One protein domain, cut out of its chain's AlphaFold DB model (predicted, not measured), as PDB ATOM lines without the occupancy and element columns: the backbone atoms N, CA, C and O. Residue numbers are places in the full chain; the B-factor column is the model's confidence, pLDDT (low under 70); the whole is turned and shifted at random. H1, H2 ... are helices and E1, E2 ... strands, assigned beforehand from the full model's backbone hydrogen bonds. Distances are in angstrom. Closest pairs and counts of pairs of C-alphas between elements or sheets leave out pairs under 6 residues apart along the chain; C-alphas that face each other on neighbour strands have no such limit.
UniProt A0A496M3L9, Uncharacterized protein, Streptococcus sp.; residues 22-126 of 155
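This is residues 22 to 126 of the 155 residues of an uncharacterized protein of Streptococcus sp. (UniProt A0A496M3L9). A long, straight helix, H4, has the shorter H3 folded back along part of it as a helical hairpin, and a small head of short pieces, the strand hairpin E1 and E2 with helices H1 and H2, lies to one side, E1 next to H3. Residues 109 to 126 of H4 stick out past this body, and at the other end of the rod the turn of residues 79 to 85, of which 83 to 85 belong to H4, also sticks out. The printed part has 105 residues, with four named helices and two named strands in the order H1, E1, E2, H2, H3, H4; the sheet, E1 - E2, is antiparallel and the class is mostly helix. The whole is loose, with a radius of gyration of the C-alphas of 18.0 A and spans of 71 by 31 by 21 A.

The strands E1, residues 34 to 36, and E2, residues 39 to 41, form a hairpin and are antiparallel, with 140 degrees between their directions. N 34 and O 41 are 2.8 A apart and N 36 and O 39 3.0 A, both within hydrogen-bond range. The closest C-alphas of E1 and H3, residues 59 to 75, are those of Ser 36 and Val 62, 5.4 A apart, while E2 and H3 are apart. H3 and H4, residues 83 to 126, form a helical hairpin: they touch, closest at the C-alphas of Leu 70 and Leu 93, 5.9 A, with a shallow tilt of 25 degrees, opposite ways. H4 touches H3 with residues 86 to 104 alone. H2, residues 43 to 48, and H4 only just touch, with 3 pairs of C-alphas within 8 A, the closest being those of Phe 47 and Ile 103, 7.2 A. H1, residues 22 to 29, is close to but not clearly touching H4, the closest C-alphas being those of Thr 23 and Thr 95, 7.6 A. In H1, H3 and H4 every O i to N i+4 pair is within hydrogen-bond range; in H2 it is 0 of 2, beside 3 of 3 O i to N i+3 pairs.

E1 begins at C-alpha 34, (-29.139, -40.988, 24.038). H4 measures 64.5 A and ends at C-alpha 126, (-45.110, -8.652, -5.270). H3 measures 24.4 A, H1 10.2 A, H2 9.6 A, E2 6.7 A and E1 6.6 A. H1 begins at C-alpha 22, (-22.223, -26.266, 31.487).

The two C-alphas farthest apart, those of Val 80 and Gln 126, are 71.3 A apart. Without the stretches that stand free, the body of 80 residues spans 37 by 28 by 22 A. The printed part has no cut and no long link. The mean pLDDT of the printed part is 87.7, and residue 54 and residues 75 to 85 are under 70.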
ATOM      1  N   THR A  22     -22.602 -25.313  30.438       82.31
ATOM      2  CA  THR A  22     -22.223 -26.266  31.487       82.31
ATOM      3  C   THR A  22     -22.953 -27.606  31.371       82.31
ATOM      4  O   THR A  22     -22.338 -28.653  31.555       82.31
ATOM      5  N   THR A  23     -24.247 -27.608  31.043       85.69
ATOM      6  CA  THR A  23     -25.038 -28.836  30.861       85.69
ATOM      7  C   THR A  23     -24.543 -29.654  29.669       85.69
ATOM      8  O   THR A  23     -24.437 -30.877  29.753       85.69
ATOM      9  N   ILE A  24     -24.203 -28.978  28.571       87.94
ATOM     10  CA  ILE A  24     -23.667 -29.615  27.364       87.94
ATOM     11  C   ILE A  24     -22.240 -30.111  27.585       87.94
ATOM     12  O   ILE A  24     -21.935 -31.256  27.270       87.94
ATOM     13  N   LEU A  25     -21.378 -29.305  28.206       88.62
ATOM     14  CA  LEU A  25     -20.024 -29.728  28.565       88.62
ATOM     15  C   LEU A  25     -20.053 -30.958  29.474       88.62
ATOM     16  O   LEU A  25     -19.350 -31.927  29.209       88.62
ATOM     17  N   LYS A  26     -20.939 -30.981  30.474       89.06
ATOM     18  CA  LYS A  26     -21.112 -32.143  31.349       89.06
ATOM     19  C   LYS A  26     -21.521 -33.400  30.576       89.06
ATOM     20  O   LYS A  26     -21.004 -34.478  30.865       89.06
ATOM     21  N   SER A  27     -22.445 -33.294  29.618       91.31
ATOM     22  CA  SER A  27     -22.882 -34.457  28.835       91.31
ATOM     23  C   SER A  27     -21.770 -34.983  27.920       91.31
ATOM     24  O   SER A  27     -21.643 -36.200  27.758       91.31
ATOM     25  N   LEU A  28     -20.918 -34.093  27.401       92.75
ATOM     26  CA  LEU A  28     -19.726 -34.434  26.625       92.75
ATOM     27  C   LEU A  28     -18.641 -35.094  27.490       92.75
ATOM     28  O   LEU A  28     -18.176 -36.184  27.157       92.75
ATOM     29  N   GLU A  29     -18.286 -34.488  28.628       92.62
ATOM     30  CA  GLU A  29     -17.292 -35.014  29.579       92.62
ATOM     31  C   GLU A  29     -17.669 -36.413  30.074       92.62
ATOM     32  O   GLU A  29     -16.844 -37.328  30.101       92.62
ATOM     33  N   GLN A  30     -18.945 -36.600  30.414       93.75
ATOM     34  CA  GLN A  30     -19.476 -37.877  30.888       93.75
ATOM     35  C   GLN A  30     -19.874 -38.829  29.753       93.75
ATOM     36  O   GLN A  30     -20.390 -39.917  30.023       93.75
ATOM     37  N   LYS A  31     -19.651 -38.438  28.491       94.38
ATOM     38  CA  LYS A  31     -19.924 -39.232  27.285       94.38
ATOM     39  C   LYS A  31     -21.334 -39.818  27.278       94.38
ATOM     40  O   LYS A  31     -21.526 -41.010  27.030       94.38
ATOM     41  N   TRP A  32     -22.330 -38.989  27.568       95.25
ATOM     42  CA  TRP A  32     -23.718 -39.431  27.583       95.25
ATOM     43  C   TRP A  32     -24.145 -39.964  26.215       95.25
ATOM     44  O   TRP A  32     -23.638 -39.566  25.163       95.25
ATOM     45  N   ARG A  33     -25.048 -40.942  26.257       95.06
ATOM     46  CA  ARG A  33     -25.554 -41.661  25.096       95.06
ATOM     47  C   ARG A  33     -27.067 -41.674  25.165       95.06
ATOM     48  O   ARG A  33     -27.625 -42.073  26.183       95.06
ATOM     49  N   PHE A  34     -27.703 -41.192  24.109       95.44
ATOM     50  CA  PHE A  34     -29.139 -40.988  24.038       95.44
ATOM     51  C   PHE A  34     -29.810 -42.228  23.450       95.44
ATOM     52  O   PHE A  34     -29.343 -42.741  22.430       95.44
ATOM     53  N   PRO A  35     -30.871 -42.753  24.080       93.69
ATOM     54  CA  PRO A  35     -31.541 -43.942  23.583       93.69
ATOM     55  C   PRO A  35     -32.328 -43.627  22.306       93.69
ATOM     56  O   PRO A  35     -32.965 -42.582  22.185       93.69
ATOM     57  N   SER A  36     -32.305 -44.550  21.347       91.50
ATOM     58  CA  SER A  36     -33.133 -44.495  20.143       91.50
ATOM     59  C   SER A  36     -33.531 -45.902  19.695       91.50
ATOM     60  O   SER A  36     -32.923 -46.900  20.090       91.50
ATOM     61  N   LYS A  37     -34.508 -45.998  18.786       84.88
ATOM     62  CA  LYS A  37     -34.956 -47.284  18.223       84.88
ATOM     63  C   LYS A  37     -33.873 -48.048  17.450       84.88
ATOM     64  O   LYS A  37     -34.027 -49.246  17.242       84.88
ATOM     65  N   ARG A  38     -32.806 -47.382  16.991       84.62
ATOM     66  CA  ARG A  38     -31.709 -48.003  16.217       84.62
ATOM     67  C   ARG A  38     -30.419 -48.158  17.021       84.62
ATOM     68  O   ARG A  38     -29.376 -48.433  16.440       84.62
ATOM     69  N   GLY A  39     -30.496 -47.996  18.338       88.06
ATOM     70  CA  GLY A  39     -29.349 -48.033  19.235       88.06
ATOM     71  C   GLY A  39     -29.123 -46.691  19.915       88.06
ATOM     72  O   GLY A  39     -30.013 -45.841  19.972       88.06
ATOM     73  N   VAL A  40     -27.931 -46.514  20.463       93.31
ATOM     74  CA  VAL A  40     -27.572 -45.293  21.180       93.31
ATOM     75  C   VAL A  40     -26.988 -44.241  20.246       93.31
ATOM     76  O   VAL A  40     -26.277 -44.577  19.303       93.31
ATOM     77  N   LEU A  41     -27.268 -42.977  20.541       95.06
ATOM     78  CA  LEU A  41     -26.807 -41.811  19.793       95.06
ATOM     79  C   LEU A  41     -25.873 -40.961  20.656       95.06
ATOM     80  O   LEU A  41     -26.018 -40.915  21.884       95.06
ATOM     81  N   SER A  42     -24.903 -40.301  20.034       95.31
ATOM     82  CA  SER A  42     -24.115 -39.257  20.686       95.31
ATOM     83  C   SER A  42     -24.912 -37.950  20.802       95.31
ATOM     84  O   SER A  42     -26.057 -37.863  20.358       95.31
ATOM     85  N   LEU A  43     -24.329 -36.932  21.444       94.00
ATOM     86  CA  LEU A  43     -24.941 -35.603  21.485       94.00
ATOM     87  C   LEU A  43     -24.955 -34.969  20.086       94.00
ATOM     88  O   LEU A  43     -25.942 -34.354  19.697       94.00
ATOM     89  N   GLU A  44     -23.859 -35.126  19.351       93.12
ATOM     90  CA  GLU A  44     -23.666 -34.623  17.994       93.12
ATOM     91  C   GLU A  44     -24.704 -35.224  17.042       93.12
ATOM     92  O   GLU A  44     -25.367 -34.480  16.326       93.12
ATOM     93  N   ASP A  45     -24.941 -36.538  17.137       94.56
ATOM     94  CA  ASP A  45     -25.948 -37.235  16.331       94.56
ATOM     95  C   ASP A  45     -27.349 -36.611  16.471       94.56
ATOM     96  O   ASP A  45     -28.118 -36.601  15.510       94.56
ATOM     97  N   LEU A  46     -27.701 -36.061  17.646       93.75
ATOM     98  CA  LEU A  46     -29.001 -35.409  17.857       93.75
ATOM     99  C   LEU A  46     -29.184 -34.180  16.967       93.75
ATOM    100  O   LEU A  46     -30.301 -33.909  16.526       93.75
ATOM    101  N   PHE A  47     -28.109 -33.447  16.672       92.12
ATOM    102  CA  PHE A  47     -28.180 -32.303  15.770       92.12
ATOM    103  C   PHE A  47     -28.437 -32.739  14.327       92.12
ATOM    104  O   PHE A  47     -29.024 -31.978  13.567       92.12
ATOM    105  N   ASP A  48     -28.114 -33.963  13.933       91.69
ATOM    106  CA  ASP A  48     -28.393 -34.443  12.576       91.69
ATOM    107  C   ASP A  48     -29.785 -35.072  12.435       91.69
ATOM    108  O   ASP A  48     -30.252 -35.359  11.327       91.69
ATOM    109  N   LEU A  49     -30.508 -35.236  13.548       92.38
ATOM    110  CA  LEU A  49     -31.838 -35.824  13.527       92.38
ATOM    111  C   LEU A  49     -32.917 -34.868  12.992       92.38
ATOM    112  O   LEU A  49     -32.928 -33.665  13.283       92.38
ATOM    113  N   PRO A  50     -33.905 -35.409  12.255       92.81
ATOM    114  CA  PRO A  50     -35.118 -34.673  11.932       92.81
ATOM    115  C   PRO A  50     -35.983 -34.476  13.188       92.81
ATOM    116  O   PRO A  50     -35.956 -35.299  14.103       92.81
ATOM    117  N   LEU A  51     -36.816 -33.427  13.194       92.81
ATOM    118  CA  LEU A  51     -37.824 -33.199  14.242       92.81
ATOM    119  C   LEU A  51     -38.791 -34.384  14.334       92.81
ATOM    120  O   LEU A  51     -38.914 -35.026  15.372       92.81
ATOM    121  N   THR A  52     -39.426 -34.701  13.206       86.81
ATOM    122  CA  THR A  52     -40.362 -35.811  13.045       86.81
ATOM    123  C   THR A  52     -40.097 -36.472  11.689       86.81
ATOM    124  O   THR A  52     -39.993 -35.809  10.656       86.81
ATOM    125  N   ARG A  53     -39.896 -37.796  11.666       81.31
ATOM    126  CA  ARG A  53     -39.756 -38.567  10.414       81.31
ATOM    127  C   ARG A  53     -40.120 -40.033  10.616       81.31
ATOM    128  O   ARG A  53     -39.862 -40.604  11.672       81.31
ATOM    129  N   ASN A  54     -40.668 -40.651   9.574       63.97
ATOM    130  CA  ASN A  54     -41.322 -41.963   9.642       63.97
ATOM    131  C   ASN A  54     -40.379 -43.179   9.746       63.97
ATOM    132  O   ASN A  54     -40.842 -44.311   9.804       63.97
ATOM    133  N   ASN A  55     -39.059 -42.978   9.770       75.75
ATOM    134  CA  ASN A  55     -38.074 -44.061   9.895       75.75
ATOM    135  C   ASN A  55     -37.755 -44.429  11.359       75.75
ATOM    136  O   ASN A  55     -36.847 -45.221  11.606       75.75
ATOM    137  N   GLY A  56     -38.462 -43.837  12.328       71.88
ATOM    138  CA  GLY A  56     -38.345 -44.172  13.750       71.88
ATOM    139  C   GLY A  56     -37.097 -43.635  14.457       71.88
ATOM    140  O   GLY A  56     -36.932 -43.922  15.641       71.88
ATOM    141  N   VAL A  57     -36.248 -42.856  13.777       88.38
ATOM    142  CA  VAL A  57     -35.102 -42.158  14.383       88.38
ATOM    143  C   VAL A  57     -35.227 -40.670  14.098       88.38
ATOM    144  O   VAL A  57     -34.933 -40.193  13.003       88.38
ATOM    145  N   ASN A  58     -35.753 -39.965  15.089       94.00
ATOM    146  CA  ASN A  58     -36.029 -38.539  15.071       94.00
ATOM    147  C   ASN A  58     -36.003 -38.015  16.518       94.00
ATOM    148  O   ASN A  58     -36.014 -38.808  17.464       94.00
ATOM    149  N   LEU A  59     -35.941 -36.695  16.680       94.69
ATOM    150  CA  LEU A  59     -35.820 -36.058  17.995       94.69
ATOM    151  C   LEU A  59     -37.010 -36.366  18.914       94.69
ATOM    152  O   LEU A  59     -36.815 -36.598  20.105       94.69
ATOM    153  N   ASP A  60     -38.221 -36.426  18.360       94.31
ATOM    154  CA  ASP A  60     -39.439 -36.750  19.111       94.31
ATOM    155  C   ASP A  60     -39.395 -38.173  19.697       94.31
ATOM    156  O   ASP A  60     -39.616 -38.381  20.887       94.31
ATOM    157  N   ALA A  61     -38.985 -39.160  18.899       94.06
ATOM    158  CA  ALA A  61     -38.842 -40.546  19.335       94.06
ATOM    159  C   ALA A  61     -37.786 -40.703  20.439       94.06
ATOM    160  O   ALA A  61     -37.988 -41.486  21.365       94.06
ATOM    161  N   VAL A  62     -36.679 -39.953  20.359       95.25
ATOM    162  CA  VAL A  62     -35.649 -39.923  21.410       95.25
ATOM    163  C   VAL A  62     -36.212 -39.312  22.697       95.25
ATOM    164  O   VAL A  62     -36.033 -39.882  23.773       95.25
ATOM    165  N   ALA A  63     -36.936 -38.192  22.605       94.88
ATOM    166  CA  ALA A  63     -37.560 -37.550  23.762       94.88
ATOM    167  C   ALA A  63     -38.586 -38.465  24.452       94.88
ATOM    168  O   ALA A  63     -38.577 -38.587  25.678       94.88
ATOM    169  N   ILE A  64     -39.435 -39.144  23.671       93.81
ATOM    170  CA  ILE A  64     -40.432 -40.099  24.178       93.81
ATOM    171  C   ILE A  64     -39.752 -41.256  24.915       93.81
ATOM    172  O   ILE A  64     -40.186 -41.619  26.008       93.81
ATOM    173  N   GLU A  65     -38.682 -41.815  24.350       94.31
ATOM    174  CA  GLU A  65     -37.955 -42.933  24.957       94.31
ATOM    175  C   GLU A  65     -37.277 -42.528  26.277       94.31
ATOM    176  O   GLU A  65     -37.404 -43.233  27.276       94.31
ATOM    177  N   ILE A  66     -36.630 -41.358  26.327       94.62
ATOM    178  CA  ILE A  66     -36.040 -40.827  27.569       94.62
ATOM    179  C   ILE A  66     -37.124 -40.581  28.620       94.62
ATOM    180  O   ILE A  66     -36.954 -40.954  29.780       94.62
ATOM    181  N   ASN A  67     -38.250 -39.980  28.225       92.56
ATOM    182  CA  ASN A  67     -39.358 -39.726  29.139       92.56
ATOM    183  C   ASN A  67     -39.943 -41.034  29.689       92.56
ATOM    184  O   ASN A  67     -40.240 -41.118  30.876       92.56
ATOM    185  N   LYS A  68     -40.059 -42.076  28.861       92.56
ATOM    186  CA  LYS A  68     -40.488 -43.404  29.308       92.56
ATOM    187  C   LYS A  68     -39.539 -43.972  30.370       92.56
ATOM    188  O   LYS A  68     -40.002 -44.352  31.441       92.56
ATOM    189  N   GLN A  69     -38.228 -43.956  30.115       91.56
ATOM    190  CA  GLN A  69     -37.221 -44.419  31.082       91.56
ATOM    191  C   GLN A  69     -37.260 -43.608  32.385       91.56
ATOM    192  O   GLN A  69     -37.113 -44.168  33.470       91.56
ATOM    193  N   LEU A  70     -37.495 -42.296  32.292       90.12
ATOM    194  CA  LEU A  70     -37.636 -41.421  33.454       90.12
ATOM    195  C   LEU A  70     -38.833 -41.827  34.326       90.12
ATOM    196  O   LEU A  70     -38.675 -41.988  35.535       90.12
ATOM    197  N   GLN A  71     -40.000 -42.048  33.716       87.38
ATOM    198  CA  GLN A  71     -41.207 -42.479  34.432       87.38
ATOM    199  C   GLN A  71     -41.033 -43.859  35.078       87.38
ATOM    200  O   GLN A  71     -41.425 -44.061  36.226       87.38
ATOM    201  N   GLU A  72     -40.397 -44.801  34.376       87.69
ATOM    202  CA  GLU A  72     -40.088 -46.132  34.915       87.69
ATOM    203  C   GLU A  72     -39.201 -46.041  36.165       87.69
ATOM    204  O   GLU A  72     -39.475 -46.692  37.175       87.69
ATOM    205  N   LYS A  73     -38.170 -45.187  36.132       82.88
ATOM    206  CA  LYS A  73     -37.239 -45.003  37.253       82.88
ATOM    207  C   LYS A  73     -37.885 -44.297  38.441       82.88
ATOM    208  O   LYS A  73     -37.723 -44.762  39.571       82.88
ATOM    209  N   GLN A  74     -38.669 -43.251  38.188       79.44
ATOM    210  CA  GLN A  74     -39.421 -42.524  39.216       79.44
ATOM    211  C   GLN A  74     -40.501 -43.393  39.884       79.44
ATOM    212  O   GLN A  74     -40.749 -43.242  41.078       79.44
ATOM    213  N   GLY A  75     -41.120 -44.320  39.144       69.50
ATOM    214  CA  GLY A  75     -42.124 -45.250  39.675       69.50
ATOM    215  C   GLY A  75     -41.550 -46.446  40.448       69.50
ATOM    216  O   GLY A  75     -42.280 -47.118  41.177       69.50
ATOM    217  N   SER A  76     -40.253 -46.727  40.309       64.62
ATOM    218  CA  SER A  76     -39.588 -47.865  40.953       64.62
ATOM    219  C   SER A  76     -39.020 -47.506  42.336       64.62
ATOM    220  O   SER A  76     -37.860 -47.123  42.483       64.62
ATOM    221  N   THR A  77     -39.832 -47.651  43.387       58.47
ATOM    222  CA  THR A  77     -39.356 -47.514  44.774       58.47
ATOM    223  C   THR A  77     -38.700 -48.819  45.229       58.47
ATOM    224  O   THR A  77     -39.382 -49.802  45.514       58.47
ATOM    225  N   SER A  78     -37.367 -48.843  45.312       60.81
ATOM    226  CA  SER A  78     -36.643 -49.927  45.984       60.81
ATOM    227  C   SER A  78     -36.573 -49.638  47.480       60.81
ATOM    228  O   SER A  78     -36.049 -48.607  47.890       60.81
ATOM    229  N   PHE A  79     -37.093 -50.549  48.304       66.50
ATOM    230  CA  PHE A  79     -37.005 -50.462  49.770       66.50
ATOM    231  C   PHE A  79     -35.713 -51.085  50.327       66.50
ATOM    232  O   PHE A  79     -35.488 -51.058  51.534       66.50
ATOM    233  N   VAL A  80     -34.881 -51.665  49.453       61.81
ATOM    234  CA  VAL A  80     -33.663 -52.408  49.821       61.81
ATOM    235  C   VAL A  80     -32.398 -51.756  49.250       61.81
ATOM    236  O   VAL A  80     -31.364 -51.765  49.910       61.81
ATOM    237  N   GLN A  81     -32.453 -51.171  48.047       59.59
ATOM    238  CA  GLN A  81     -31.307 -50.477  47.440       59.59
ATOM    239  C   GLN A  81     -31.269 -48.993  47.821       59.59
ATOM    240  O   GLN A  81     -32.304 -48.356  48.009       59.59
ATOM    241  N   SER A  82     -30.060 -48.432  47.906       58.06
ATOM    242  CA  SER A  82     -29.844 -47.027  48.255       58.06
ATOM    243  C   SER A  82     -30.539 -46.080  47.272       58.06
ATOM    244  O   SER A  82     -30.311 -46.144  46.064       58.06
ATOM    245  N   THR A  83     -31.322 -45.138  47.794       63.91
ATOM    246  CA  THR A  83     -32.070 -44.126  47.023       63.91
ATOM    247  C   THR A  83     -31.176 -43.159  46.231       63.91
ATOM    248  O   THR A  83     -31.642 -42.498  45.300       63.91
ATOM    249  N   THR A  84     -29.884 -43.076  46.560       62.91
ATOM    250  CA  THR A  84     -28.924 -42.133  45.965       62.91
ATOM    251  C   THR A  84     -28.589 -42.444  44.502       62.91
ATOM    252  O   THR A  84     -28.530 -41.520  43.693       62.91
ATOM    253  N   GLU A  85     -28.413 -43.717  44.137       65.81
ATOM    254  CA  GLU A  85     -28.110 -44.121  42.751       65.81
ATOM    255  C   GLU A  85     -29.298 -43.855  41.819       65.81
ATOM    256  O   GLU A  85     -29.132 -43.243  40.765       65.81
ATOM    257  N   ASN A  86     -30.513 -44.203  42.260       74.44
ATOM    258  CA  ASN A  86     -31.748 -43.901  41.530       74.44
ATOM    259  C   ASN A  86     -31.889 -42.381  41.304       74.44
ATOM    260  O   ASN A  86     -32.112 -41.928  40.183       74.44
ATOM    261  N   THR A  87     -31.613 -41.576  42.335       79.69
ATOM    262  CA  THR A  87     -31.642 -40.108  42.234       79.69
ATOM    263  C   THR A  87     -30.655 -39.575  41.184       79.69
ATOM    264  O   THR A  87     -30.980 -38.656  40.432       79.69
ATOM    265  N   ALA A  88     -29.442 -40.132  41.094       83.94
ATOM    266  CA  ALA A  88     -28.453 -39.712  40.098       83.94
ATOM    267  C   ALA A  88     -28.874 -40.066  38.660       83.94
ATOM    268  O   ALA A  88     -28.697 -39.248  37.752       83.94
ATOM    269  N   GLU A  89     -29.456 -41.251  38.453       86.25
ATOM    270  CA  GLU A  89     -29.981 -41.682  37.151       86.25
ATOM    271  C   GLU A  89     -31.186 -40.848  36.702       86.25
ATOM    272  O   GLU A  89     -31.224 -40.408  35.551       86.25
ATOM    273  N   VAL A  90     -32.127 -40.570  37.608       87.56
ATOM    274  CA  VAL A  90     -33.285 -39.697  37.353       87.56
ATOM    275  C   VAL A  90     -32.817 -38.304  36.932       87.56
ATOM    276  O   VAL A  90     -33.178 -37.845  35.851       87.56
ATOM    277  N   ASN A  91     -31.913 -37.683  37.698       88.44
ATOM    278  CA  ASN A  91     -31.350 -36.370  37.354       88.44
ATOM    279  C   ASN A  91     -30.654 -36.373  35.980       88.44
ATOM    280  O   ASN A  91     -30.720 -35.394  35.230       88.44
ATOM    281  N   LYS A  92     -29.955 -37.463  35.635       91.00
ATOM    282  CA  LYS A  92     -29.325 -37.622  34.318       91.00
ATOM    283  C   LYS A  92     -30.377 -37.675  33.209       91.00
ATOM    284  O   LYS A  92     -30.227 -36.952  32.226       91.00
ATOM    285  N   LEU A  93     -31.422 -38.487  33.360       92.31
ATOM    286  CA  LEU A  93     -32.503 -38.616  32.375       92.31
ATOM    287  C   LEU A  93     -33.273 -37.302  32.193       92.31
ATOM    288  O   LEU A  93     -33.525 -36.906  31.058       92.31
ATOM    289  N   GLU A  94     -33.561 -36.580  33.277       91.00
ATOM    290  CA  GLU A  94     -34.156 -35.236  33.223       91.00
ATOM    291  C   GLU A  94     -33.275 -34.268  32.432       91.00
ATOM    292  O   GLU A  94     -33.744 -33.581  31.525       91.00
ATOM    293  N   THR A  95     -31.969 -34.270  32.710       92.06
ATOM    294  CA  THR A  95     -31.018 -33.416  31.990       92.06
ATOM    295  C   THR A  95     -30.951 -33.785  30.503       92.06
ATOM    296  O   THR A  95     -30.928 -32.902  29.647       92.06
ATOM    297  N   MET A  96     -30.933 -35.080  30.173       93.75
ATOM    298  CA  MET A  96     -30.953 -35.554  28.786       93.75
ATOM    299  C   MET A  96     -32.231 -35.125  28.059       93.75
ATOM    300  O   MET A  96     -32.161 -34.702  26.906       93.75
ATOM    301  N   LEU A  97     -33.381 -35.193  28.730       93.88
ATOM    302  CA  LEU A  97     -34.657 -34.769  28.164       93.88
ATOM    303  C   LEU A  97     -34.673 -33.263  27.873       93.88
ATOM    304  O   LEU A  97     -35.107 -32.850  26.798       93.88
ATOM    305  N   GLU A  98     -34.155 -32.442  28.788       91.38
ATOM    306  CA  GLU A  98     -34.060 -30.992  28.588       91.38
ATOM    307  C   GLU A  98     -33.101 -30.614  27.444       91.38
ATOM    308  O   GLU A  98     -33.415 -29.718  26.653       91.38
ATOM    309  N   ILE A  99     -31.987 -31.341  27.273       92.62
ATOM    310  CA  ILE A  99     -31.111 -31.203  26.094       92.62
ATOM    311  C   ILE A  99     -31.910 -31.432  24.806       92.62
ATOM    312  O   ILE A  99     -31.918 -30.572  23.923       92.62
ATOM    313  N   VAL A 100     -32.622 -32.560  24.703       94.19
ATOM    314  CA  VAL A 100     -33.382 -32.913  23.492       94.19
ATOM    315  C   VAL A 100     -34.483 -31.886  23.213       94.19
ATOM    316  O   VAL A 100     -34.620 -31.431  22.079       94.19
ATOM    317  N   LYS A 101     -35.226 -31.448  24.239       92.25
ATOM    318  CA  LYS A 101     -36.267 -30.410  24.107       92.25
ATOM    319  C   LYS A 101     -35.701 -29.079  23.622       92.25
ATOM    320  O   LYS A 101     -36.333 -28.415  22.802       92.25
ATOM    321  N   THR A 102     -34.513 -28.704  24.088       91.00
ATOM    322  CA  THR A 102     -33.851 -27.477  23.632       91.00
ATOM    323  C   THR A 102     -33.479 -27.565  22.155       91.00
ATOM    324  O   THR A 102     -33.783 -26.643  21.401       91.00
ATOM    325  N   ILE A 103     -32.894 -28.686  21.720       91.81
ATOM    326  CA  ILE A 103     -32.541 -28.909  20.308       91.81
ATOM    327  C   ILE A 103     -33.801 -28.891  19.427       91.81
ATOM    328  O   ILE A 103     -33.808 -28.255  18.372       91.81
ATOM    329  N   ILE A 104     -34.889 -29.534  19.873       92.06
ATOM    330  CA  ILE A 104     -36.192 -29.503  19.188       92.06
ATOM    331  C   ILE A 104     -36.671 -28.063  19.010       92.06
ATOM    332  O   ILE A 104     -37.015 -27.669  17.896       92.06
ATOM    333  N   LYS A 105     -36.671 -27.276  20.090       89.06
ATOM    334  CA  LYS A 105     -37.128 -25.887  20.052       89.06
ATOM    335  C   LYS A 105     -36.280 -25.048  19.100       89.06
ATOM    336  O   LYS A 105     -36.832 -24.390  18.227       89.06
ATOM    337  N   GLN A 106     -34.954 -25.144  19.199       90.56
ATOM    338  CA  GLN A 106     -34.039 -24.442  18.297       90.56
ATOM    339  C   GLN A 106     -34.351 -24.758  16.824       90.56
ATOM    340  O   GLN A 106     -34.470 -23.856  16.000       90.56
ATOM    341  N   ARG A 107     -34.549 -26.039  16.495       89.06
ATOM    342  CA  ARG A 107     -34.893 -26.496  15.138       89.06
ATOM    343  C   ARG A 107     -36.257 -25.991  14.661       89.06
ATOM    344  O   ARG A 107     -36.419 -25.687  13.479       89.06
ATOM    345  N   GLN A 108     -37.247 -25.930  15.548       90.38
ATOM    346  CA  GLN A 108     -38.563 -25.366  15.237       90.38
ATOM    347  C   GLN A 108     -38.459 -23.868  14.936       90.38
ATOM    348  O   GLN A 108     -38.954 -23.430  13.897       90.38
ATOM    349  N   ASP A 109     -37.740 -23.125  15.778       88.44
ATOM    350  CA  ASP A 109     -37.524 -21.685  15.625       88.44
ATOM    351  C   ASP A 109     -36.762 -21.371  14.319       88.44
ATOM    352  O   ASP A 109     -37.132 -20.460  13.573       88.44
ATOM    353  N   GLU A 110     -35.736 -22.162  13.978       88.69
ATOM    354  CA  GLU A 110     -34.989 -22.053  12.716       88.69
ATOM    355  C   GLU A 110     -35.884 -22.288  11.485       88.69
ATOM    356  O   GLU A 110     -35.830 -21.524  10.513       88.69
ATOM    357  N   ASN A 111     -36.735 -23.318  11.526       90.25
ATOM    358  CA  ASN A 111     -37.672 -23.625  10.443       90.25
ATOM    359  C   ASN A 111     -38.723 -22.524  10.275       90.25
ATOM    360  O   ASN A 111     -38.983 -22.089   9.149       90.25
ATOM    361  N   GLU A 112     -39.294 -22.034  11.375       92.00
ATOM    362  CA  GLU A 112     -40.260 -20.936  11.355       92.00
ATOM    363  C   GLU A 112     -39.621 -19.650  10.811       92.00
ATOM    364  O   GLU A 112     -40.191 -18.984   9.944       92.00
ATOM    365  N   ALA A 113     -38.401 -19.323  11.247       92.25
ATOM    366  CA  ALA A 113     -37.662 -18.171  10.744       92.25
ATOM    367  C   ALA A 113     -37.382 -18.283   9.237       92.25
ATOM    368  O   ALA A 113     -37.505 -17.294   8.510       92.25
ATOM    369  N   LYS A 114     -37.038 -19.480   8.744       92.81
ATOM    370  CA  LYS A 114     -36.818 -19.726   7.312       92.81
ATOM    371  C   LYS A 114     -38.098 -19.532   6.498       92.81
ATOM    372  O   LYS A 114     -38.053 -18.855   5.471       92.81
ATOM    373  N   LEU A 115     -39.224 -20.075   6.966       93.62
ATOM    374  CA  LEU A 115     -40.530 -19.901   6.320       93.62
ATOM    375  C   LEU A 115     -40.935 -18.425   6.284       93.62
ATOM    376  O   LEU A 115     -41.198 -17.890   5.208       93.62
ATOM    377  N   LYS A 116     -40.853 -17.724   7.422       93.62
ATOM    378  CA  LYS A 116     -41.146 -16.285   7.500       93.62
ATOM    379  C   LYS A 116     -40.278 -15.461   6.551       93.62
ATOM    380  O   LYS A 116     -40.784 -14.565   5.881       93.62
ATOM    381  N   ARG A 117     -38.977 -15.756   6.448       93.88
ATOM    382  CA  ARG A 117     -38.085 -15.064   5.496       93.88
ATOM    383  C   ARG A 117     -38.518 -15.283   4.045       93.88
ATOM    384  O   ARG A 117     -38.517 -14.324   3.278       93.88
ATOM    385  N   ALA A 118     -38.905 -16.503   3.675       94.69
ATOM    386  CA  ALA A 118     -39.381 -16.814   2.326       94.69
ATOM    387  C   ALA A 118     -40.720 -16.124   2.000       94.69
ATOM    388  O   ALA A 118     -40.889 -15.568   0.911       94.69
ATOM    389  N   GLU A 119     -41.649 -16.094   2.958       94.75
ATOM    390  CA  GLU A 119     -42.918 -15.374   2.824       94.75
ATOM    391  C   GLU A 119     -42.702 -13.866   2.660       94.75
ATOM    392  O   GLU A 119     -43.277 -13.250   1.764       94.75
ATOM    393  N   LEU A 120     -41.843 -13.266   3.490       94.38
ATOM    394  CA  LEU A 120     -41.513 -11.842   3.403       94.38
ATOM    395  C   LEU A 120     -40.817 -11.496   2.084       94.38
ATOM    396  O   LEU A 120     -41.113 -10.453   1.505       94.38
ATOM    397  N   ALA A 121     -39.929 -12.362   1.587       95.38
ATOM    398  CA  ALA A 121     -39.276 -12.169   0.296       95.38
ATOM    399  C   ALA A 121     -40.289 -12.192  -0.860       95.38
ATOM    400  O   ALA A 121     -40.269 -11.302  -1.710       95.38
ATOM    401  N   THR A 122     -41.217 -13.155  -0.849       96.00
ATOM    402  CA  THR A 122     -42.302 -13.244  -1.840       96.00
ATOM    403  C   THR A 122     -43.195 -12.003  -1.800       96.00
ATOM    404  O   THR A 122     -43.420 -11.376  -2.833       96.00
ATOM    405  N   LYS A 123     -43.641 -11.590  -0.605       94.31
ATOM    406  CA  LYS A 123     -44.464 -10.382  -0.428       94.31
ATOM    407  C   LYS A 123     -43.740  -9.120  -0.894       94.31
ATOM    408  O   LYS A 123     -44.337  -8.296  -1.577       94.31
ATOM    409  N   ARG A 124     -42.452  -8.970  -0.563       96.19
ATOM    410  CA  ARG A 124     -41.639  -7.828  -1.010       96.19
ATOM    411  C   ARG A 124     -41.574  -7.760  -2.533       96.19
ATOM    412  O   ARG A 124     -41.752  -6.679  -3.078       96.19
ATOM    413  N   LYS A 125     -41.354  -8.895  -3.203       97.00
ATOM    414  CA  LYS A 125     -41.321  -8.960  -4.669       97.00
ATOM    415  C   LYS A 125     -42.653  -8.512  -5.283       97.00
ATOM    416  O   LYS A 125     -42.646  -7.637  -6.136       97.00
ATOM    417  N   GLN A 126     -43.775  -9.037  -4.791       96.56
ATOM    418  CA  GLN A 126     -45.110  -8.652  -5.270       96.56
ATOM    419  C   GLN A 126     -45.396  -7.157  -5.074       96.56
ATOM    420  O   GLN A 126     -45.934  -6.502  -5.960       96.56
TER     421      GLN A 126